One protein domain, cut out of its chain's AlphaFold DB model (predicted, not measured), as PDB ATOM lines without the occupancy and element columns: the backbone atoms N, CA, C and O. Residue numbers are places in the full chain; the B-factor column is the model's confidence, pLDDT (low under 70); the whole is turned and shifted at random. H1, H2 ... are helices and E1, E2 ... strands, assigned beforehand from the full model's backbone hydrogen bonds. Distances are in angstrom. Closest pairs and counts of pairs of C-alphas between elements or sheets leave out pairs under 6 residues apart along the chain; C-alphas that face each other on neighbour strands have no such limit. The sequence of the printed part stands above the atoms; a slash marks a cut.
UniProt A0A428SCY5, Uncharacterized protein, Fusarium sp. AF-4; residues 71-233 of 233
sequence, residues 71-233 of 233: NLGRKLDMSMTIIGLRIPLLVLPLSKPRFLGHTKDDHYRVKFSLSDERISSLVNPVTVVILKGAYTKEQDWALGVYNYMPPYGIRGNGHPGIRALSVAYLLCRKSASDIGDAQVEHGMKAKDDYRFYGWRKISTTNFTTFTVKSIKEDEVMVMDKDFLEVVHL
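Overview. This is residues 71 to 233 of the 233 residues of an uncharacterized protein of Fusarium sp. AF-4 (UniProt A0A428SCY5). A strongly twisted sheet of E1, E2, E6, E8, E9 and E11, in which E2 bends sharply, forms a loose sandwich with a smaller sheet of E3, E4 and E5, partly face to face and with strands crossed. A small two-strand pair, E7 and E10, lies at one end of the body, and residues 179 to 194 stick out as a free loop at the other. The 163 printed residues hold eleven named strands and one named helix, in the order E1 E2 E3 E4 H1 E5 E6 E7 E8 E9 E10 E11; the larger sheet is branched, and the neighbour strands are antiparallel. The class is mostly strand, though under half of the residues are in named elements. The whole is compact, with a radius of gyration of the C-alphas of 17.3 A and spans of 55 by 41 by 31 A.

Arrangement. Start at E1, residues 79 to 81, which forms a hairpin with E2, residues 84 to 94; N 79 and O 86 are 3.0 A apart. E2 bends by 84 degrees at residue 88, and its pairing is staggered: next comes E11, residues 228 to 232, with N 87 and O 231 2.9 A apart, then E6, residues 139 to 145, with N 92 and O 143 2.8 A apart. On the other side of E6 look for E8, residues 165 to 174; N 142 and O 171 are 3.0 A apart. E8 forms a hairpin with E9, residues 208 to 211, with N 166 and O 210 3.0 A apart. In the second sheet, E4, residues 107 to 112, is the inner strand between E3, residues 98 to 102, and E5, residues 126 to 131; N 100 and O 109 are 2.9 A apart, N 110 and O 128 2.9 A. The sheets make a sandwich, two sheets face to face, their strands at 48 degrees; the closest C-alphas of E5 and E9 are those of Val 126 and Phe 210, 6.0 A apart. H1, residues 117 to 120, only grazes the branched sheet and is too short for an O i to N i+4 pair. E7, residues 161 to 163, pairs with E10, residues 220 to 222; N 162 and O 221 are 2.9 A apart.

Along the chain. Find C-alpha 79 at (37.061, -9.004, -3.994), where E1 begins. E2 runs 23.1 A, E6 18.7 A and E8 28.5 A, ending at C-alpha 174 at (24.251, -4.363, 15.733). E11 ends at C-alpha 232 at (32.074, -7.059, 3.798).

Size, cuts and confidence. The printed part has no cut. The links E6 to E7 and E8 to E9 are long. The C-alphas farthest apart are those of Gly 187 and Lys 216, 57.1 A. pLDDT is under 70 in 31 residues, among them 176 to 197.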
ATOM      1  N   ASN A  71      18.137  -6.332 -15.099       60.41
ATOM      2  CA  ASN A  71      19.207  -5.730 -15.908       60.41
ATOM      3  C   ASN A  71      20.562  -5.715 -15.149       60.41
ATOM      4  O   ASN A  71      20.998  -4.672 -14.660       60.41
ATOM      5  N   LEU A  72      21.209  -6.881 -15.044       64.44
ATOM      6  CA  LEU A  72      22.381  -7.213 -14.217       64.44
ATOM      7  C   LEU A  72      23.692  -7.168 -15.013       64.44
ATOM      8  O   LEU A  72      24.738  -7.566 -14.515       64.44
ATOM      9  N   GLY A  73      23.669  -6.659 -16.247       64.12
ATOM     10  CA  GLY A  73      24.824  -6.637 -17.154       64.12
ATOM     11  C   GLY A  73      25.961  -5.687 -16.757       64.12
ATOM     12  O   GLY A  73      26.809  -5.375 -17.591       64.12
ATOM     13  N   ARG A  74      25.977  -5.173 -15.522       76.56
ATOM     14  CA  ARG A  74      27.037  -4.289 -15.030       76.56
ATOM     15  C   ARG A  74      28.007  -5.042 -14.136       76.56
ATOM     16  O   ARG A  74      27.663  -6.028 -13.489       76.56
ATOM     17  N   LYS A  75      29.237  -4.535 -14.118       84.19
ATOM     18  CA  LYS A  75      30.312  -5.067 -13.293       84.19
ATOM     19  C   LYS A  75      30.383  -4.311 -11.972       84.19
ATOM     20  O   LYS A  75      30.313  -3.081 -11.970       84.19
ATOM     21  N   LEU A  76      30.531  -5.039 -10.872       86.69
ATOM     22  CA  LEU A  76      30.933  -4.492  -9.579       86.69
ATOM     23  C   LEU A  76      32.372  -4.887  -9.280       86.69
ATOM     24  O   LEU A  76      32.797  -5.996  -9.600       86.69
ATOM     25  N   ASP A  77      33.090  -3.979  -8.623       87.75
ATOM     26  CA  ASP A  77      34.397  -4.272  -8.040       87.75
ATOM     27  C   ASP A  77      34.207  -5.145  -6.792       87.75
ATOM     28  O   ASP A  77      33.908  -4.652  -5.703       87.75
ATOM     29  N   MET A  78      34.297  -6.460  -6.981       90.06
ATOM     30  CA  MET A  78      34.148  -7.465  -5.932       90.06
ATOM     31  C   MET A  78      35.492  -8.131  -5.664       90.06
ATOM     32  O   MET A  78      36.205  -8.506  -6.591       90.06
ATOM     33  N   SER A  79      35.825  -8.324  -4.391       91.44
ATOM     34  CA  SER A  79      37.061  -9.004  -3.994       91.44
ATOM     35  C   SER A  79      36.860  -9.836  -2.738       91.44
ATOM     36  O   SER A  79      36.099  -9.473  -1.843       91.44
ATOM     37  N   MET A  80      37.561 -10.964  -2.662       90.44
ATOM     38  CA  MET A  80      37.617 -11.756  -1.440       90.44
ATOM     39  C   MET A  80      38.672 -11.198  -0.493       90.44
ATOM     40  O   MET A  80      39.795 -10.897  -0.892       90.44
ATOM     41  N   THR A  81      38.299 -11.074   0.777       88.38
ATOM     42  CA  THR A  81      39.174 -10.631   1.864       88.38
ATOM     43  C   THR A  81      39.119 -11.636   3.009       88.38
ATOM     44  O   THR A  81      38.219 -12.473   3.070       88.38
ATOM     45  N   ILE A  82      40.039 -11.520   3.967       84.31
ATOM     46  CA  ILE A  82      40.038 -12.356   5.177       84.31
ATOM     47  C   ILE A  82      38.753 -12.212   6.017       84.31
ATOM     48  O   ILE A  82      38.390 -13.135   6.741       84.31
ATOM     49  N   ILE A  83      38.047 -11.083   5.903       82.94
ATOM     50  CA  ILE A  83      36.804 -10.807   6.641       82.94
ATOM     51  C   ILE A  83      35.532 -11.194   5.875       82.94
ATOM     52  O   ILE A  83      34.471 -11.278   6.487       82.94
ATOM     53  N   GLY A  84      35.616 -11.451   4.567       87.88
ATOM     54  CA  GLY A  84      34.464 -11.802   3.735       87.88
ATOM     55  C   GLY A  84      34.529 -11.230   2.321       87.88
ATOM     56  O   GLY A  84      35.582 -10.775   1.859       87.88
ATOM     57  N   LEU A  85      33.389 -11.249   1.630       90.75
ATOM     58  CA  LEU A  85      33.258 -10.672   0.293       90.75
ATOM     59  C   LEU A  85      33.168  -9.150   0.412       90.75
ATOM     60  O   LEU A  85      32.159  -8.629   0.887       90.75
ATOM     61  N   ARG A  86      34.198  -8.441  -0.052       92.38
ATOM     62  CA  ARG A  86      34.194  -6.984  -0.189       92.38
ATOM     63  C   ARG A  86      33.419  -6.604  -1.446       92.38
ATOM     64  O   ARG A  86      33.807  -6.988  -2.550       92.38
ATOM     65  N   ILE A  87      32.350  -5.832  -1.275       92.94
ATOM     66  CA  ILE A  87      31.458  -5.427  -2.364       92.94
ATOM     67  C   ILE A  87      30.876  -4.026  -2.116       92.94
ATOM     68  O   ILE A  87      30.419  -3.741  -1.007       92.94
ATOM     69  N   PRO A  88      30.856  -3.135  -3.124       93.88
ATOM     70  CA  PRO A  88      30.158  -1.862  -3.026       93.88
ATOM     71  C   PRO A  88      28.654  -2.062  -3.234       93.88
ATOM     72  O   PRO A  88      28.234  -2.565  -4.278       93.88
ATOM     73  N   LEU A  89      27.850  -1.636  -2.262       94.88
ATOM     74  CA  LEU A  89      26.389  -1.679  -2.302       94.88
ATOM     75  C   LEU A  89      25.818  -0.288  -2.058       94.88
ATOM     76  O   LEU A  89      26.372   0.503  -1.297       94.88
ATOM     77  N   LEU A  90      24.661  -0.014  -2.654       94.69
ATOM     78  CA  LEU A  90      23.858   1.122  -2.228       94.69
ATOM     79  C   LEU A  90      23.037   0.698  -1.000       94.69
ATOM     80  O   LEU A  90      22.109  -0.102  -1.122       94.69
ATOM     81  N   VAL A  91      23.407   1.185   0.179       95.81
ATOM     82  CA  VAL A  91      22.827   0.830   1.475       95.81
ATOM     83  C   VAL A  91      21.675   1.779   1.793       95.81
ATOM     84  O   VAL A  91      21.877   2.918   2.199       95.81
ATOM     85  N   LEU A  92      20.443   1.304   1.618       95.75
ATOM     86  CA  LEU A  92      19.233   2.060   1.933       95.75
ATOM     87  C   LEU A  92      18.749   1.696   3.341       95.75
ATOM     88  O   LEU A  92      18.325   0.554   3.548       95.75
ATOM     89  N   PRO A  93      18.791   2.615   4.316       95.06
ATOM     90  CA  PRO A  93      18.443   2.299   5.692       95.06
ATOM     91  C   PRO A  93      16.936   2.034   5.825       95.06
ATOM     92  O   PRO A  93      16.097   2.679   5.189       95.06
ATOM     93  N   LEU A  94      16.593   1.041   6.645       95.06
ATOM     94  CA  LEU A  94      15.226   0.594   6.880       95.06
ATOM     95  C   LEU A  94      14.776   0.946   8.297       95.06
ATOM     96  O   LEU A  94      15.534   0.875   9.264       95.06
ATOM     97  N   SER A  95      13.488   1.250   8.428       92.50
ATOM     98  CA  SER A  95      12.801   1.310   9.709       92.50
ATOM     99  C   SER A  95      12.756  -0.072  10.364       92.50
ATOM    100  O   SER A  95      12.893  -1.105   9.701       92.50
ATOM    101  N   LYS A  96      12.449  -0.107  11.666       89.81
ATOM    102  CA  LYS A  96      12.237  -1.373  12.373       89.81
ATOM    103  C   LYS A  96      11.197  -2.243  11.639       89.81
ATOM    104  O   LYS A  96      10.161  -1.721  11.212       89.81
ATOM    105  N   PRO A  97      11.459  -3.553  11.488       91.19
ATOM    106  CA  PRO A  97      10.545  -4.479  10.828       91.19
ATOM    107  C   PRO A  97       9.184  -4.523  11.518       91.19
ATOM    108  O   PRO A  97       9.081  -4.754  12.724       91.19
ATOM    109  N   ARG A  98       8.115  -4.403  10.729       92.44
ATOM    110  CA  ARG A  98       6.756  -4.701  11.173       92.44
ATOM    111  C   ARG A  98       6.456  -6.173  10.928       92.44
ATOM    112  O   ARG A  98       6.465  -6.637   9.788       92.44
ATOM    113  N   PHE A  99       6.162  -6.903  11.996       91.19
ATOM    114  CA  PHE A  99       5.768  -8.303  11.908       91.19
ATOM    115  C   PHE A  99       4.390  -8.441  11.244       91.19
ATOM    116  O   PHE A  99       3.440  -7.764  11.641       91.19
ATOM    117  N   LEU A 100       4.292  -9.295  10.220       92.06
ATOM    118  CA  LEU A 100       3.040  -9.583   9.512       92.06
ATOM    119  C   LEU A 100       2.461 -10.959   9.857       92.06
ATOM    120  O   LEU A 100       1.267 -11.169   9.670       92.06
ATOM    121  N   GLY A 101       3.283 -11.901  10.323       90.44
ATOM    122  CA  GLY A 101       2.827 -13.239  10.691       90.44
ATOM    123  C   GLY A 101       3.905 -14.313  10.586       90.44
ATOM    124  O   GLY A 101       5.031 -14.073  10.139       90.44
ATOM    125  N   HIS A 102       3.528 -15.521  10.993       88.25
ATOM    126  CA  HIS A 102       4.349 -16.720  10.878       88.25
ATOM    127  C   HIS A 102       4.066 -17.449   9.564       88.25
ATOM    128  O   HIS A 102       2.958 -17.410   9.027       88.25
ATOM    129  N   THR A 103       5.073 -18.147   9.063       84.12
ATOM    130  CA  THR A 103       4.917 -19.177   8.030       84.12
ATOM    131  C   THR A 103       5.028 -20.558   8.676       84.12
ATOM    132  O   THR A 103       5.430 -20.668   9.835       84.12
ATOM    133  N   LYS A 104       4.666 -21.619   7.944       73.62
ATOM    134  CA  LYS A 104       4.633 -22.990   8.482       73.62
ATOM    135  C   LYS A 104       6.018 -23.532   8.883       73.62
ATOM    136  O   LYS A 104       6.078 -24.431   9.709       73.62
ATOM    137  N   ASP A 105       7.100 -22.934   8.382       80.00
ATOM    138  CA  ASP A 105       8.466 -23.469   8.476       80.00
ATOM    139  C   ASP A 105       9.388 -22.662   9.411       80.00
ATOM    140  O   ASP A 105      10.565 -22.486   9.115       80.00
ATOM    141  N   ASP A 106       8.874 -22.093  10.506       85.06
ATOM    142  CA  ASP A 106       9.659 -21.261  11.446       85.06
ATOM    143  C   ASP A 106      10.285 -19.993  10.816       85.06
ATOM    144  O   ASP A 106      11.309 -19.464  11.261       85.06
ATOM    145  N   HIS A 107       9.647 -19.462   9.767       89.31
ATOM    146  CA  HIS A 107      10.006 -18.164   9.192       89.31
ATOM    147  C   HIS A 107       8.967 -17.096   9.535       89.31
ATOM    148  O   HIS A 107       7.763 -17.357   9.644       89.31
ATOM    149  N   TYR A 108       9.442 -15.864   9.670       90.88
ATOM    150  CA  TYR A 108       8.650 -14.667   9.891       90.88
ATOM    151  C   TYR A 108       8.460 -13.917   8.587       90.88
ATOM    152  O   TYR A 108       9.426 -13.624   7.883       90.88
ATOM    153  N   ARG A 109       7.210 -13.555   8.293       92.62
ATOM    154  CA  ARG A 109       6.902 -12.567   7.263       92.62
ATOM    155  C   ARG A 109       6.982 -11.187   7.902       92.62
ATOM    156  O   ARG A 109       6.226 -10.880   8.824       92.62
ATOM    157  N   VAL A 110       7.895 -10.363   7.411       92.75
ATOM    158  CA  VAL A 110       8.151  -9.021   7.939       92.75
ATOM    159  C   VAL A 110       8.071  -7.991   6.825       92.75
ATOM    160  O   VAL A 110       8.408  -8.265   5.672       92.75
ATOM    161  N   LYS A 111       7.599  -6.802   7.183       94.81
ATOM    162  CA  LYS A 111       7.494  -5.648   6.297       94.81
ATOM    163  C   LYS A 111       8.458  -4.572   6.762       94.81
ATOM    164  O   LYS A 111       8.406  -4.158   7.918       94.81
ATOM    165  N   PHE A 112       9.287  -4.101   5.849       94.69
ATOM    166  CA  PHE A 112      10.194  -2.987   6.055       94.69
ATOM    167  C   PHE A 112       9.724  -1.768   5.267       94.69
ATOM    168  O   PHE A 112       9.064  -1.878   4.235       94.69
ATOM    169  N   SER A 113      10.048  -0.588   5.769       94.94
ATOM    170  CA  SER A 113       9.918   0.685   5.059       94.94
ATOM    171  C   SER A 113      11.266   1.389   5.144       94.94
ATOM    172  O   SER A 113      12.032   1.105   6.062       94.94
ATOM    173  N   LEU A 114      11.595   2.251   4.186       94.50
ATOM    174  CA  LEU A 114      12.828   3.032   4.286       94.50
ATOM    175  C   LEU A 114      12.709   4.028   5.441       94.50
ATOM    176  O   LEU A 114      11.638   4.598   5.649       94.50
ATOM    177  N   SER A 115      13.791   4.204   6.195       92.88
ATOM    178  CA  SER A 115      13.843   5.183   7.286       92.88
ATOM    179  C   SER A 115      14.202   6.587   6.803       92.88
ATOM    180  O   SER A 115      13.864   7.554   7.472       92.88
ATOM    181  N   ASP A 116      14.865   6.707   5.651       91.44
ATOM    182  CA  ASP A 116      15.282   7.994   5.104       91.44
ATOM    183  C   ASP A 116      14.108   8.714   4.418       91.44
ATOM    184  O   ASP A 116      13.556   8.234   3.422       91.44
ATOM    185  N   GLU A 117      13.730   9.877   4.951       89.44
ATOM    186  CA  GLU A 117      12.597  10.683   4.478       89.44
ATOM    187  C   GLU A 117      12.738  11.143   3.022       89.44
ATOM    188  O   GLU A 117      11.730  11.324   2.338       89.44
ATOM    189  N   ARG A 118      13.972  11.261   2.511       87.12
ATOM    190  CA  ARG A 118      14.243  11.684   1.127       87.12
ATOM    191  C   ARG A 118      13.731  10.671   0.105       87.12
ATOM    192  O   ARG A 118      13.430  11.040  -1.026       87.12
ATOM    193  N   ILE A 119      13.652   9.393   0.488       88.88
ATOM    194  CA  ILE A 119      13.357   8.274  -0.422       88.88
ATOM    195  C   ILE A 119      12.205   7.376   0.048       88.88
ATOM    196  O   ILE A 119      11.694   6.576  -0.739       88.88
ATOM    197  N   SER A 120      11.747   7.508   1.296       91.06
ATOM    198  CA  SER A 120      10.695   6.656   1.871       91.06
ATOM    199  C   SER A 120       9.345   6.777   1.166       91.06
ATOM    200  O   SER A 120       8.623   5.788   1.046       91.06
ATOM    201  N   SER A 121       9.014   7.956   0.637       90.94
ATOM    202  CA  SER A 121       7.786   8.180  -0.136       90.94
ATOM    203  C   SER A 121       7.852   7.575  -1.544       90.94
ATOM    204  O   SER A 121       6.814   7.192  -2.103       90.94
ATOM    205  N   LEU A 122       9.065   7.443  -2.092       90.25
ATOM    206  CA  LEU A 122       9.342   6.997  -3.457       90.25
ATOM    207  C   LEU A 122       9.425   5.478  -3.575       90.25
ATOM    208  O   LEU A 122       9.151   4.940  -4.641       90.25
ATOM    209  N   VAL A 123       9.762   4.767  -2.502       92.06
ATOM    210  CA  VAL A 123       9.930   3.308  -2.527       92.06
ATOM    211  C   VAL A 123       8.774   2.617  -1.822       92.06
ATOM    212  O   VAL A 123       8.375   2.980  -0.715       92.06
ATOM    213  N   ASN A 124       8.216   1.589  -2.459       91.06
ATOM    214  CA  ASN A 124       7.184   0.780  -1.821       91.06
ATOM    215  C   ASN A 124       7.767  -0.036  -0.654       91.06
ATOM    216  O   ASN A 124       8.869  -0.574  -0.776       91.06
ATOM    217  N   PRO A 125       7.029  -0.194   0.463       92.94
ATOM    218  CA  PRO A 125       7.465  -1.047   1.558       92.94
ATOM    219  C   PRO A 125       7.789  -2.469   1.095       92.94
ATOM    220  O   PRO A 125       7.005  -3.098   0.378       92.94
ATOM    221  N   VAL A 126       8.910  -3.001   1.567       94.12
ATOM    222  CA  VAL A 126       9.439  -4.296   1.140       94.12
ATOM    223  C   VAL A 126       8.964  -5.383   2.090       94.12
ATOM    224  O   VAL A 126       9.083  -5.248   3.306       94.12
ATOM    225  N   THR A 127       8.420  -6.471   1.550       94.25
ATOM    226  CA  THR A 127       8.015  -7.634   2.349       94.25
ATOM    227  C   THR A 127       8.971  -8.782   2.091       94.25
ATOM    228  O   THR A 127       9.166  -9.183   0.948       94.25
ATOM    229  N   VAL A 128       9.536  -9.334   3.159       92.31
ATOM    230  CA  VAL A 128      10.488 -10.446   3.097       92.31
ATOM    231  C   VAL A 128      10.108 -11.530   4.095       92.31
ATOM    232  O   VAL A 128       9.372 -11.298   5.059       92.31
ATOM    233  N   VAL A 129      10.610 -12.735   3.847       92.19
ATOM    234  CA  VAL A 129      10.440 -13.890   4.727       92.19
ATOM    235  C   VAL A 129      11.817 -14.296   5.236       92.19
ATOM    236  O   VAL A 129      12.689 -14.656   4.442       92.19
ATOM    237  N   ILE A 130      12.011 -14.202   6.550       90.94
ATOM    238  CA  ILE A 130      13.288 -14.444   7.238       90.94
ATOM    239  C   ILE A 130      13.142 -15.557   8.268       90.94
ATOM    240  O   ILE A 130      12.064 -15.753   8.822       90.94
ATOM    241  N   LEU A 131      14.228 -16.262   8.576       88.31
ATOM    242  CA  LEU A 131      14.246 -17.222   9.684       88.31
ATOM    243  C   LEU A 131      13.952 -16.516  11.014       88.31
ATOM    244  O   LEU A 131      14.504 -15.448  11.280       88.31
ATOM    245  N   LYS A 132      13.141 -17.133  11.880       83.75
ATOM    246  CA  LYS A 132      12.782 -16.592  13.205       83.75
ATOM    247  C   LYS A 132      13.992 -16.132  14.023       83.75
ATOM    248  O   LYS A 132      13.971 -15.043  14.588       83.75
ATOM    249  N   GLY A 133      15.061 -16.930  14.043       80.12
ATOM    250  CA  GLY A 133      16.295 -16.624  14.779       80.12
ATOM    251  C   GLY A 133      17.157 -15.504  14.179       80.12
ATOM    252  O   GLY A 133      18.120 -15.083  14.812       80.12
ATOM    253  N   ALA A 134      16.842 -15.015  12.974       79.56
ATOM    254  CA  ALA A 134      17.553 -13.888  12.366       79.56
ATOM    255  C   ALA A 134      17.125 -12.532  12.950       79.56
ATOM    256  O   ALA A 134      17.841 -11.550  12.790       79.56
ATOM    257  N   TYR A 135      15.969 -12.474  13.616       75.06
ATOM    258  CA  TYR A 135      15.444 -11.259  14.222       75.06
ATOM    259  C   TYR A 135      16.014 -11.061  15.630       75.06
ATOM    260  O   TYR A 135      15.792 -11.890  16.513       75.06
ATOM    261  N   THR A 136      16.656  -9.920  15.882       71.81
ATOM    262  CA  THR A 136      16.940  -9.453  17.250       71.81
ATOM    263  C   THR A 136      16.470  -8.008  17.420       71.81
ATOM    264  O   THR A 136      16.360  -7.265  16.445       71.81
ATOM    265  N   LYS A 137      16.100  -7.616  18.647       67.44
ATOM    266  CA  LYS A 137      15.432  -6.326  18.918       67.44
ATOM    267  C   LYS A 137      16.334  -5.099  18.697       67.44
ATOM    268  O   LYS A 137      15.807  -4.009  18.495       67.44
ATOM    269  N   GLU A 138      17.652  -5.284  18.707       73.94
ATOM    270  CA  GLU A 138      18.678  -4.228  18.746       73.94
ATOM    271  C   GLU A 138      19.562  -4.263  17.489       73.94
ATOM    272  O   GLU A 138      20.792  -4.318  17.539       73.94
ATOM    273  N   GLN A 139      18.918  -4.272  16.323       85.44
ATOM    274  CA  GLN A 139      19.597  -4.261  15.032       85.44
ATOM    275  C   GLN A 139      19.158  -3.083  14.177       85.44
ATOM    276  O   GLN A 139      17.964  -2.782  14.085       85.44
ATOM    277  N   ASP A 140      20.137  -2.485  13.508       90.38
ATOM    278  CA  ASP A 140      19.892  -1.623  12.363       90.38
ATOM    279  C   ASP A 140      19.678  -2.505  11.133       90.38
ATOM    280  O   ASP A 140      20.319  -3.551  10.977       90.38
ATOM    281  N   TRP A 141      18.792  -2.066  10.247       93.38
ATOM    282  CA  TRP A 141      18.410  -2.789   9.040       93.38
ATOM    283  C   TRP A 141      18.656  -1.920   7.815       93.38
ATOM    284  O   TRP A 141      18.455  -0.707   7.863       93.38
ATOM    285  N   ALA A 142      19.055  -2.539   6.709       95.81
ATOM    286  CA  ALA A 142      19.189  -1.855   5.429       95.81
ATOM    287  C   ALA A 142      18.920  -2.794   4.250       95.81
ATOM    288  O   ALA A 142      18.999  -4.019   4.373       95.81
ATOM    289  N   LEU A 143      18.626  -2.212   3.090       96.81
ATOM    290  CA  LEU A 143      18.707  -2.891   1.801       96.81
ATOM    291  C   LEU A 143      20.058  -2.575   1.172       96.81
ATOM    292  O   LEU A 143      20.339  -1.417   0.891       96.81
ATOM    293  N   GLY A 144      20.874  -3.593   0.922       96.00
ATOM    294  CA  GLY A 144      22.083  -3.463   0.114       96.00
ATOM    295  C   GLY A 144      21.765  -3.727  -1.351       96.00
ATOM    296  O   GLY A 144      21.758  -4.885  -1.768       96.00
ATOM    297  N   VAL A 145      21.462  -2.682  -2.118       94.62
ATOM    298  CA  VAL A 145      21.137  -2.793  -3.549       94.62
ATOM    299  C   VAL A 145      22.412  -3.108  -4.320       94.62
ATOM    300  O   VAL A 145      23.381  -2.351  -4.241       94.62
ATOM    301  N   TYR A 146      22.410  -4.208  -5.075       92.31
ATOM    302  CA  TYR A 146      23.563  -4.629  -5.881       92.31
ATOM    303  C   TYR A 146      23.386  -4.366  -7.377       92.31
ATOM    304  O   TYR A 146      24.381  -4.218  -8.075       92.31
ATOM    305  N   ASN A 147      22.156  -4.227  -7.883       90.69
ATOM    306  CA  ASN A 147      21.904  -3.871  -9.287       90.69
ATOM    307  C   ASN A 147      21.831  -2.351  -9.533       90.69
ATOM    308  O   ASN A 147      21.182  -1.891 -10.479       90.69
ATOM    309  N   TYR A 148      22.469  -1.560  -8.667       89.94
ATOM    310  CA  TYR A 148      22.542  -0.114  -8.831       89.94
ATOM    311  C   TYR A 148      23.442   0.254 -10.016       89.94
ATOM    312  O   TYR A 148      24.326  -0.492 -10.445       89.94
ATOM    313  N   MET A 149      23.204   1.444 -10.550       87.81
ATOM    314  CA  MET A 149      24.064   2.088 -11.522       87.81
ATOM    315  C   MET A 149      25.265   2.705 -10.790       87.81
ATOM    316  O   MET A 149      25.049   3.615  -9.986       87.81
ATOM    317  N   PRO A 150      26.511   2.263 -11.050       83.38
ATOM    318  CA  PRO A 150      27.688   2.834 -10.404       83.38
ATOM    319  C   PRO A 150      27.884   4.317 -10.753       83.38
ATOM    320  O   PRO A 150      27.476   4.739 -11.839       83.38
ATOM    321  N   PRO A 151      28.558   5.092  -9.883       80.19
ATOM    322  CA  PRO A 151      28.859   6.505 -10.134       80.19
ATOM    323  C   PRO A 151      29.845   6.721 -11.292       80.19
ATOM    324  O   PRO A 151      29.994   7.838 -11.777       80.19
ATOM    325  N   TYR A 152      30.524   5.665 -11.741       71.06
ATOM    326  CA  TYR A 152      31.470   5.703 -12.849       71.06
ATOM    327  C   TYR A 152      30.756   5.284 -14.147       71.06
ATOM    328  O   TYR A 152      30.167   4.203 -14.216       71.06
ATOM    329  N   GLY A 153      30.767   6.137 -15.177       63.78
ATOM    330  CA  GLY A 153      30.127   5.859 -16.468       63.78
ATOM    331  C   GLY A 153      29.708   7.114 -17.241       63.78
ATOM    332  O   GLY A 153      30.113   8.222 -16.917       63.78
ATOM    333  N   ILE A 154      28.870   6.931 -18.270       53.38
ATOM    334  CA  ILE A 154      28.483   7.970 -19.252       53.38
ATOM    335  C   ILE A 154      27.711   9.149 -18.617       53.38
ATOM    336  O   ILE A 154      27.690  10.246 -19.171       53.38
ATOM    337  N   ARG A 155      27.104   8.977 -17.432       59.00
ATOM    338  CA  ARG A 155      26.519  10.109 -16.696       59.00
ATOM    339  C   ARG A 155      27.622  10.892 -15.983       59.00
ATOM    340  O   ARG A 155      28.144  10.455 -14.965       59.00
ATOM    341  N   GLY A 156      27.906  12.093 -16.481       55.12
ATOM    342  CA  GLY A 156      28.910  13.014 -15.934       55.12
ATOM    343  C   GLY A 156      28.601  13.625 -14.560       55.12
ATOM    344  O   GLY A 156      29.261  14.582 -14.181       55.12
ATOM    345  N   ASN A 157      27.611  13.119 -13.813       69.62
ATOM    346  CA  ASN A 157      27.300  13.622 -12.470       69.62
ATOM    347  C   ASN A 157      28.070  12.884 -11.359       69.62
ATOM    348  O   ASN A 157      28.153  13.388 -10.245       69.62
ATOM    349  N   GLY A 158      28.652  11.711 -11.637       80.81
ATOM    350  CA  GLY A 158      29.438  10.966 -10.652       80.81
ATOM    351  C   GLY A 158      28.620  10.392  -9.491       80.81
ATOM    352  O   GLY A 158      29.202  10.072  -8.458       80.81
ATOM    353  N   HIS A 159      27.294  10.292  -9.619       87.75
ATOM    354  CA  HIS A 159      26.396   9.800  -8.570       87.75
ATOM    355  C   HIS A 159      25.856   8.403  -8.901       87.75
ATOM    356  O   HIS A 159      25.573   8.124 -10.072       87.75
ATOM    357  N   PRO A 160      25.678   7.519  -7.900       90.44
ATOM    358  CA  PRO A 160      25.016   6.242  -8.118       90.44
ATOM    359  C   PRO A 160      23.533   6.440  -8.460       90.44
ATOM    360  O   PRO A 160      22.957   7.502  -8.224       90.44
ATOM    361  N   GLY A 161      22.886   5.414  -9.010       89.44
ATOM    362  CA  GLY A 161      21.448   5.467  -9.274       89.44
ATOM    363  C   GLY A 161      20.739   4.130  -9.126       89.44
ATOM    364  O   GLY A 161      21.347   3.076  -9.304       89.44
ATOM    365  N   ILE A 162      19.445   4.172  -8.823       90.44
ATOM    366  CA  ILE A 162      18.583   2.985  -8.735       90.44
ATOM    367  C   ILE A 162      17.559   2.959  -9.863       90.44
ATOM    368  O   ILE A 162      17.148   4.001 -10.371       90.44
ATOM    369  N   ARG A 163      17.153   1.752 -10.256       88.25
ATOM    370  CA  ARG A 163      16.165   1.516 -11.317       88.25
ATOM    371  C   ARG A 163      14.764   1.363 -10.733       88.25
ATOM    372  O   ARG A 163      14.616   1.058  -9.549       88.25
ATOM    373  N   ALA A 164      13.754   1.482 -11.598       89.38
ATOM    374  CA  ALA A 164      12.349   1.265 -11.249       89.38
ATOM    375  C   ALA A 164      12.115  -0.069 -10.517       89.38
ATOM    376  O   ALA A 164      11.420  -0.092  -9.506       89.38
ATOM    377  N   LEU A 165      12.743  -1.155 -10.982       90.19
ATOM    378  CA  LEU A 165      12.795  -2.447 -10.299       90.19
ATOM    379  C   LEU A 165      14.228  -2.717  -9.838       90.19
ATOM    380  O   LEU A 165      15.143  -2.867 -10.654       90.19
ATOM    381  N   SER A 166      14.420  -2.759  -8.524       91.19
ATOM    382  CA  SER A 166      15.731  -2.935  -7.903       91.19
ATOM    383  C   SER A 166      15.772  -4.208  -7.064       91.19
ATOM    384  O   SER A 166      14.770  -4.613  -6.467       91.19
ATOM    385  N   VAL A 167      16.947  -4.835  -7.028       92.31
ATOM    386  CA  VAL A 167      17.225  -6.041  -6.247       92.31
ATOM    387  C   VAL A 167      18.298  -5.770  -5.210       92.31
ATOM    388  O   VAL A 167      19.266  -5.041  -5.447       92.31
ATOM    389  N   ALA A 168      18.100  -6.332  -4.025       94.19
ATOM    390  CA  ALA A 168      18.928  -6.041  -2.873       94.19
ATOM    391  C   ALA A 168      19.123  -7.258  -1.978       94.19
ATOM    392  O   ALA A 168      18.383  -8.238  -2.024       94.19
ATOM    393  N   TYR A 169      20.112  -7.160  -1.103       94.44
ATOM    394  CA  TYR A 169      20.193  -7.990   0.084       94.44
ATOM    395  C   TYR A 169      19.512  -7.315   1.258       94.44
ATOM    396  O   TYR A 169      19.644  -6.110   1.452       94.44
ATOM    397  N   LEU A 170      18.839  -8.111   2.086       94.75
ATOM    398  CA  LEU A 170      18.482  -7.669   3.423       94.75
ATOM    399  C   LEU A 170      19.736  -7.719   4.297       94.75
ATOM    400  O   LEU A 170      20.331  -8.784   4.478       94.75
ATOM    401  N   LEU A 171      20.129  -6.569   4.827       94.12
ATOM    402  CA  LEU A 171      21.295  -6.410   5.681       94.12
ATOM    403  C   LEU A 171      20.861  -6.087   7.108       94.12
ATOM    404  O   LEU A 171      19.884  -5.368   7.327       94.12
ATOM    405  N   CYS A 172      21.620  -6.590   8.076       91.75
ATOM    406  CA  CYS A 172      21.515  -6.171   9.466       91.75
ATOM    407  C   CYS A 172      22.897  -5.893  10.056       91.75
ATOM    408  O   CYS A 172      23.884  -6.526   9.671       91.75
ATOM    409  N   ARG A 173      22.958  -5.029  11.061       87.50
ATOM    410  CA  ARG A 173      24.119  -4.884  11.948       87.50
ATOM    411  C   ARG A 173      23.651  -4.594  13.369       87.50
ATOM    412  O   ARG A 173      22.486  -4.261  13.578       87.50
ATOM    413  N   LYS A 174      24.542  -4.744  14.346       82.94
ATOM    414  CA  LYS A 174      24.251  -4.363  15.733       82.94
ATOM    415  C   LYS A 174      24.008  -2.849  15.790       82.94
ATOM    416  O   LYS A 174      24.771  -2.108  15.174       82.94
ATOM    417  N   SER A 175      22.939  -2.409  16.455       76.06
ATOM    418  CA  SER A 175      22.604  -0.981  16.500       76.06
ATOM    419  C   SER A 175      23.639  -0.191  17.301       76.06
ATOM    420  O   SER A 175      24.148  -0.673  18.315       76.06
ATOM    421  N   ALA A 176      23.937   1.031  16.858       62.62
ATOM    422  CA  ALA A 176      24.916   1.899  17.508       62.62
ATOM    423  C   ALA A 176      24.539   2.257  18.955       62.62
ATOM    424  O   ALA A 176      25.430   2.429  19.768       62.62
ATOM    425  N   SER A 177      23.250   2.275  19.322       57.16
ATOM    426  CA  SER A 177      22.815   2.521  20.711       57.16
ATOM    427  C   SER A 177      23.275   1.452  21.711       57.16
ATOM    428  O   SER A 177      23.194   1.656  22.916       57.16
ATOM    429  N   ASP A 178      23.713   0.299  21.206       51.84
ATOM    430  CA  ASP A 178      24.232  -0.835  21.974       51.84
ATOM    431  C   ASP A 178      25.780  -0.826  22.028       51.84
ATOM    432  O   ASP A 178      26.416  -1.595  22.753       51.84
ATOM    433  N   ILE A 179      26.398   0.072  21.250       53.00
ATOM    434  CA  ILE A 179      27.731   0.620  21.495       53.00
ATOM    435  C   ILE A 179      27.459   1.846  22.359       53.00
ATOM    436  O   ILE A 179      27.410   2.963  21.854       53.00
ATOM    437  N   GLY A 180      27.116   1.634  23.631       44.72
ATOM    438  CA  GLY A 180      26.789   2.749  24.513       44.72
ATOM    439  C   GLY A 180      27.859   3.844  24.444       44.72
ATOM    440  O   GLY A 180      28.997   3.585  24.039       44.72
ATOM    441  N   ASP A 181      27.526   5.030  24.949       43.47
ATOM    442  CA  ASP A 181      28.499   5.951  25.550       43.47
ATOM    443  C   ASP A 181      29.211   5.254  26.732       43.47
ATOM    444  O   ASP A 181      29.227   5.725  27.869       43.47
ATOM    445  N   ALA A 182      29.775   4.069  26.509       47.12
ATOM    446  CA  ALA A 182      30.816   3.527  27.326       47.12
ATOM    447  C   ALA A 182      31.932   4.547  27.182       47.12
ATOM    448  O   ALA A 182      32.621   4.591  26.163       47.12
ATOM    449  N   GLN A 183      32.062   5.406  28.192       47.00
ATOM    450  CA  GLN A 183      33.326   6.046  28.485       47.00
ATOM    451  C   GLN A 183      34.374   4.948  28.341       47.00
ATOM    452  O   GLN A 183      34.381   3.985  29.108       47.00
ATOM    453  N   VAL A 184      35.161   5.014  27.267       53.72
ATOM    454  CA  VAL A 184      36.217   4.042  27.013       53.72
ATOM    455  C   VAL A 184      37.319   4.380  28.007       53.72
ATOM    456  O   VAL A 184      38.299   5.056  27.692       53.72
ATOM    457  N   GLU A 185      37.110   3.984  29.258       53.78
ATOM    458  CA  GLU A 185      38.117   4.084  30.294       53.78
ATOM    459  C   GLU A 185      39.249   3.129  29.919       53.78
ATOM    460  O   GLU A 185      39.056   1.925  29.708       53.78
ATOM    461  N   HIS A 186      40.448   3.689  29.777       49.41
ATOM    462  CA  HIS A 186      41.635   2.924  29.427       49.41
ATOM    463  C   HIS A 186      41.851   1.804  30.456       49.41
ATOM    464  O   HIS A 186      41.976   2.065  31.648       49.41
ATOM    465  N   GLY A 187      41.915   0.550  29.993       57.97
ATOM    466  CA  GLY A 187      42.185  -0.618  30.842       57.97
ATOM    467  C   GLY A 187      40.965  -1.457  31.243       57.97
ATOM    468  O   GLY A 187      41.144  -2.481  31.908       57.97
ATOM    469  N   MET A 188      39.743  -1.105  30.825       53.28
ATOM    470  CA  MET A 188      38.579  -1.970  31.050       53.28
ATOM    471  C   MET A 188      38.570  -3.215  30.151       53.28
ATOM    472  O   MET A 188      38.887  -3.176  28.963       53.28
ATOM    473  N   LYS A 189      38.150  -4.345  30.733       47.75
ATOM    474  CA  LYS A 189      37.942  -5.612  30.024       47.75
ATOM    475  C   LYS A 189      36.607  -5.568  29.282       47.75
ATOM    476  O   LYS A 189      35.564  -5.843  29.870       47.75
ATOM    477  N   ALA A 190      36.635  -5.260  27.991       55.62
ATOM    478  CA  ALA A 190      35.510  -5.559  27.117       55.62
ATOM    479  C   ALA A 190      35.457  -7.071  26.863       55.62
ATOM    480  O   ALA A 190      36.488  -7.734  26.729       55.62
ATOM    481  N   LYS A 191      34.248  -7.636  26.802       51.12
ATOM    482  CA  LYS A 191      34.078  -8.994  26.291       51.12
ATOM    483  C   LYS A 191      34.425  -8.922  24.808       51.12
ATOM    484  O   LYS A 191      33.727  -8.231  24.073       51.12
ATOM    485  N   ASP A 192      35.522  -9.563  24.423       43.09
ATOM    486  CA  ASP A 192      36.025  -9.571  23.053       43.09
ATOM    487  C   ASP A 192      34.972 -10.227  22.150       43.09
ATOM    488  O   ASP A 192      34.850 -11.452  22.076       43.09
ATOM    489  N   ASP A 193      34.097  -9.408  21.566       49.78
ATOM    490  CA  ASP A 193      33.131  -9.874  20.593       49.78
ATOM    491  C   ASP A 193      33.798  -9.727  19.232       49.78
ATOM    492  O   ASP A 193      33.647  -8.711  18.563       49.78
ATOM    493  N   TYR A 194      34.525 -10.765  18.805       44.56
ATOM    494  CA  TYR A 194      35.120 -10.913  17.462       44.56
ATOM    495  C   TYR A 194      34.101 -10.791  16.305       44.56
ATOM    496  O   TYR A 194      34.395 -11.097  15.147       44.56
ATOM    497  N   ARG A 195      32.856 -10.402  16.589       52.16
ATOM    498  CA  ARG A 195      31.814 -10.172  15.604       52.16
ATOM    499  C   ARG A 195      32.110  -8.868  14.884       52.16
ATOM    500  O   ARG A 195      32.022  -7.786  15.445       52.16
ATOM    501  N   PHE A 196      32.378  -9.007  13.595       53.06
ATOM    502  CA  PHE A 196      32.376  -7.920  12.631       53.06
ATOM    503  C   PHE A 196      31.157  -6.997  12.847       53.06
ATOM    504  O   PHE A 196      30.014  -7.446  12.725       53.06
ATOM    505  N   TYR A 197      31.407  -5.726  13.185       63.47
ATOM    506  CA  TYR A 197      30.376  -4.702  13.422       63.47
ATOM    507  C   TYR A 197      29.742  -4.163  12.129       63.47
ATOM    508  O   TYR A 197      28.796  -3.378  12.181       63.47
ATOM    509  N   GLY A 198      30.253  -4.573  10.966       82.00
ATOM    510  CA  GLY A 198      29.704  -4.179   9.675       82.00
ATOM    511  C   GLY A 198      28.420  -4.923   9.304       82.00
ATOM    512  O   GLY A 198      27.894  -5.765  10.040       82.00
ATOM    513  N   TRP A 199      27.904  -4.590   8.125       89.88
ATOM    514  CA  TRP A 199      26.688  -5.185   7.590       89.88
ATOM    515  C   TRP A 199      26.820  -6.687   7.362       89.88
ATOM    516  O   TRP A 199      27.766  -7.166   6.748       89.88
ATOM    517  N   ARG A 200      25.804  -7.433   7.793       89.06
ATOM    518  CA  ARG A 200      25.670  -8.867   7.553       89.06
ATOM    519  C   ARG A 200      24.463  -9.137   6.671       89.06
ATOM    520  O   ARG A 200      23.363  -8.687   6.985       89.06
ATOM    521  N   LYS A 201      24.636  -9.966   5.640       91.31
ATOM    522  CA  LYS A 201      23.512 -10.492   4.854       91.31
ATOM    523  C   LYS A 201      22.628 -11.410   5.707       91.31
ATOM    524  O   LYS A 201      23.108 -12.373   6.318       91.31
ATOM    525  N   ILE A 202      21.325 -11.143   5.705       91.25
ATOM    526  CA  ILE A 202      20.295 -12.024   6.254       91.25
ATOM    527  C   ILE A 202      19.761 -12.931   5.147       91.25
ATOM    528  O   ILE A 202      19.464 -12.495   4.039       91.25
ATOM    529  N   SER A 203      19.642 -14.220   5.465       89.00
ATOM    530  CA  SER A 203      19.029 -15.205   4.577       89.00
ATOM    531  C   SER A 203      17.525 -14.945   4.475       89.00
ATOM    532  O   SER A 203      16.823 -14.907   5.488       89.00
ATOM    533  N   THR A 204      17.046 -14.773   3.246       89.88
ATOM    534  CA  THR A 204      15.628 -14.650   2.901       89.88
ATOM    535  C   THR A 204      15.207 -15.858   2.074       89.88
ATOM    536  O   THR A 204      16.010 -16.386   1.309       89.88
ATOM    537  N   THR A 205      13.957 -16.314   2.188       87.81
ATOM    538  CA  THR A 205      13.483 -17.439   1.351       87.81
ATOM    539  C   THR A 205      13.333 -17.043  -0.114       87.81
ATOM    540  O   THR A 205      13.535 -17.868  -0.996       87.81
ATOM    541  N   ASN A 206      12.994 -15.775  -0.355       88.00
ATOM    542  CA  ASN A 206      12.736 -15.214  -1.675       88.00
ATOM    543  C   ASN A 206      13.751 -14.107  -1.976       88.00
ATOM    544  O   ASN A 206      14.366 -13.545  -1.062       88.00
ATOM    545  N   PHE A 207      13.872 -13.763  -3.256       89.62
ATOM    546  CA  PHE A 207      14.593 -12.575  -3.702       89.62
ATOM    547  C   PHE A 207      14.005 -11.325  -3.047       89.62
ATOM    548  O   PHE A 207      12.785 -11.183  -2.934       89.62
ATOM    549  N   THR A 208      14.875 -10.426  -2.588       91.75
ATOM    550  CA  THR A 208      14.442  -9.155  -2.002       91.75
ATOM    551  C   THR A 208      14.436  -8.106  -3.099       91.75
ATOM    552  O   THR A 208      15.482  -7.599  -3.503       91.75
ATOM    553  N   THR A 209      13.241  -7.802  -3.594       92.38
ATOM    554  CA  THR A 209      13.024  -6.816  -4.651       92.38
ATOM    555  C   THR A 209      12.159  -5.678  -4.143       92.38
ATOM    556  O   THR A 209      11.355  -5.840  -3.220       92.38
ATOM    557  N   PHE A 210      12.325  -4.507  -4.741       92.44
ATOM    558  CA  PHE A 210      11.467  -3.367  -4.467       92.44
ATOM    559  C   PHE A 210      11.291  -2.514  -5.711       92.44
ATOM    560  O   PHE A 210      12.124  -2.522  -6.622       92.44
ATOM    561  N   THR A 211      10.182  -1.782  -5.731       91.75
ATOM    562  CA  THR A 211       9.860  -0.868  -6.816       91.75
ATOM    563  C   THR A 211       9.931   0.573  -6.351       91.75
ATOM    564  O   THR A 211       9.467   0.925  -5.258       91.75
ATOM    565  N   VAL A 212      10.526   1.398  -7.202       91.00
ATOM    566  CA  VAL A 212      10.583   2.844  -7.042       91.00
ATOM    567  C   VAL A 212       9.475   3.448  -7.895       91.00
ATOM    568  O   VAL A 212       9.326   3.124  -9.073       91.00
ATOM    569  N   LYS A 213       8.652   4.291  -7.281       90.25
ATOM    570  CA  LYS A 213       7.517   4.948  -7.923       90.25
ATOM    571  C   LYS A 213       8.011   5.956  -8.955       90.25
ATOM    572  O   LYS A 213       9.025   6.614  -8.748       90.25
ATOM    573  N   SER A 214       7.229   6.124 -10.019       84.81
ATOM    574  CA  SER A 214       7.390   7.219 -10.984       84.81
ATOM    575  C   SER A 214       8.723   7.239 -11.752       84.81
ATOM    576  O   SER A 214       9.126   8.298 -12.218       84.81
ATOM    577  N   ILE A 215       9.387   6.086 -11.911       86.12
ATOM    578  CA  ILE A 215      10.572   5.915 -12.768       86.12
ATOM    579  C   ILE A 215      10.203   4.989 -13.928       86.12
ATOM    580  O   ILE A 215       9.615   3.928 -13.701       86.12
ATOM    581  N   LYS A 216      10.548   5.367 -15.163       83.88
ATOM    582  CA  LYS A 216      10.407   4.487 -16.338       83.88
ATOM    583  C   LYS A 216      11.496   3.411 -16.383       83.88
ATOM    584  O   LYS A 216      12.485   3.470 -15.664       83.88
ATOM    585  N   GLU A 217      11.333   2.405 -17.235       75.50
ATOM    586  CA  GLU A 217      12.254   1.259 -17.301       75.50
ATOM    587  C   GLU A 217      13.701   1.641 -17.689       75.50
ATOM    588  O   GLU A 217      14.669   1.048 -17.201       75.50
ATOM    589  N   ASP A 218      13.853   2.675 -18.515       78.00
ATOM    590  CA  ASP A 218      15.121   3.232 -18.995       78.00
ATOM    591  C   ASP A 218      15.679   4.361 -18.109       78.00
ATOM    592  O   ASP A 218      16.828   4.788 -18.269       78.00
ATOM    593  N   GLU A 219      14.897   4.818 -17.133       84.75
ATOM    594  CA  GLU A 219      15.268   5.885 -16.216       84.75
ATOM    595  C   GLU A 219      15.933   5.337 -14.941       84.75
ATOM    596  O   GLU A 219      15.780   4.182 -14.531       84.75
ATOM    597  N   VAL A 220      16.716   6.201 -14.297       87.12
ATOM    598  CA  VAL A 220      17.365   5.919 -13.014       87.12
ATOM    599  C   VAL A 220      17.167   7.102 -12.081       87.12
ATOM    600  O   VAL A 220      17.384   8.251 -12.475       87.12
ATOM    601  N   MET A 221      16.796   6.821 -10.836       89.81
ATOM    602  CA  MET A 221      16.782   7.820  -9.773       89.81
ATOM    603  C   MET A 221      18.196   7.989  -9.254       89.81
ATOM    604  O   MET A 221      18.818   7.029  -8.799       89.81
ATOM    605  N   VAL A 222      18.705   9.211  -9.376       90.50
ATOM    606  CA  VAL A 222      20.029   9.584  -8.888       90.50
ATOM    607  C   VAL A 222      20.007   9.578  -7.366       90.50
ATOM    608  O   VAL A 222      19.084  10.103  -6.749       90.50
ATOM    609  N   MET A 223      21.030   8.972  -6.784       91.31
ATOM    610  CA  MET A 223      21.183   8.793  -5.351       91.31
ATOM    611  C   MET A 223      22.379   9.589  -4.846       91.31
ATOM    612  O   MET A 223      23.365   9.800  -5.561       91.31
ATOM    613  N   ASP A 224      22.305  10.008  -3.588       89.88
ATOM    614  CA  ASP A 224      23.456  10.583  -2.906       89.88
ATOM    615  C   ASP A 224      24.595   9.549  -2.807       89.88
ATOM    616  O   ASP A 224      24.352   8.342  -2.701       89.88
ATOM    617  N   LYS A 225      25.842  10.024  -2.845       89.00
ATOM    618  CA  LYS A 225      27.031   9.192  -2.632       89.00
ATOM    619  C   LYS A 225      27.079   8.631  -1.216       89.00
ATOM    620  O   LYS A 225      27.637   7.555  -1.047       89.00
ATOM    621  N   ASP A 226      26.445   9.290  -0.250       91.06
ATOM    622  CA  ASP A 226      26.396   8.835   1.144       91.06
ATOM    623  C   ASP A 226      25.692   7.480   1.317       91.06
ATOM    624  O   ASP A 226      25.928   6.772   2.293       91.06
ATOM    625  N   PHE A 227      24.847   7.082   0.360       92.25
ATOM    626  CA  PHE A 227      24.237   5.751   0.353       92.25
ATOM    627  C   PHE A 227      25.169   4.667  -0.198       92.25
ATOM    628  O   PHE A 227      24.851   3.487  -0.082       92.25
ATOM    629  N   LEU A 228      26.273   5.019  -0.857       93.44
ATOM    630  CA  LEU A 228      27.193   4.050  -1.440       93.44
ATOM    631  C   LEU A 228      28.243   3.642  -0.404       93.44
ATOM    632  O   LEU A 228      29.149   4.408  -0.088       93.44
ATOM    633  N   GLU A 229      28.157   2.404   0.071       93.81
ATOM    634  CA  GLU A 229      29.063   1.859   1.083       93.81
ATOM    635  C   GLU A 229      29.775   0.611   0.547       93.81
ATOM    636  O   GLU A 229      29.180  -0.236  -0.126       93.81
ATOM    637  N   VAL A 230      31.064   0.470   0.860       93.06
ATOM    638  CA  VAL A 230      31.789  -0.788   0.645       93.06
ATOM    639  C   VAL A 230      31.601  -1.665   1.873       93.06
ATOM    640  O   VAL A 230      32.128  -1.369   2.944       93.06
ATOM    641  N   VAL A 231      30.878  -2.767   1.703       92.31
ATOM    642  CA  VAL A 231      30.562  -3.702   2.786       92.31
ATOM    643  C   VAL A 231      31.374  -4.987   2.663       92.31
ATOM    644  O   VAL A 231      31.864  -5.321   1.583       92.31
ATOM    645  N   HIS A 232      31.482  -5.723   3.769       91.19
ATOM    646  CA  HIS A 232      32.074  -7.059   3.798       91.19
ATOM    647  C   HIS A 232      31.015  -8.053   4.279       91.19
ATOM    648  O   HIS A 232      30.565  -7.962   5.422       91.19
ATOM    649  N   LEU A 233      30.578  -8.944   3.385       88.75
ATOM    650  CA  LEU A 233      29.503  -9.921   3.617       88.75
ATOM    651  C   LEU A 233      30.033 -11.318   3.930       88.75
ATOM    652  O   LEU A 233      31.132 -11.653   3.433       88.75
TER     653      LEU A 233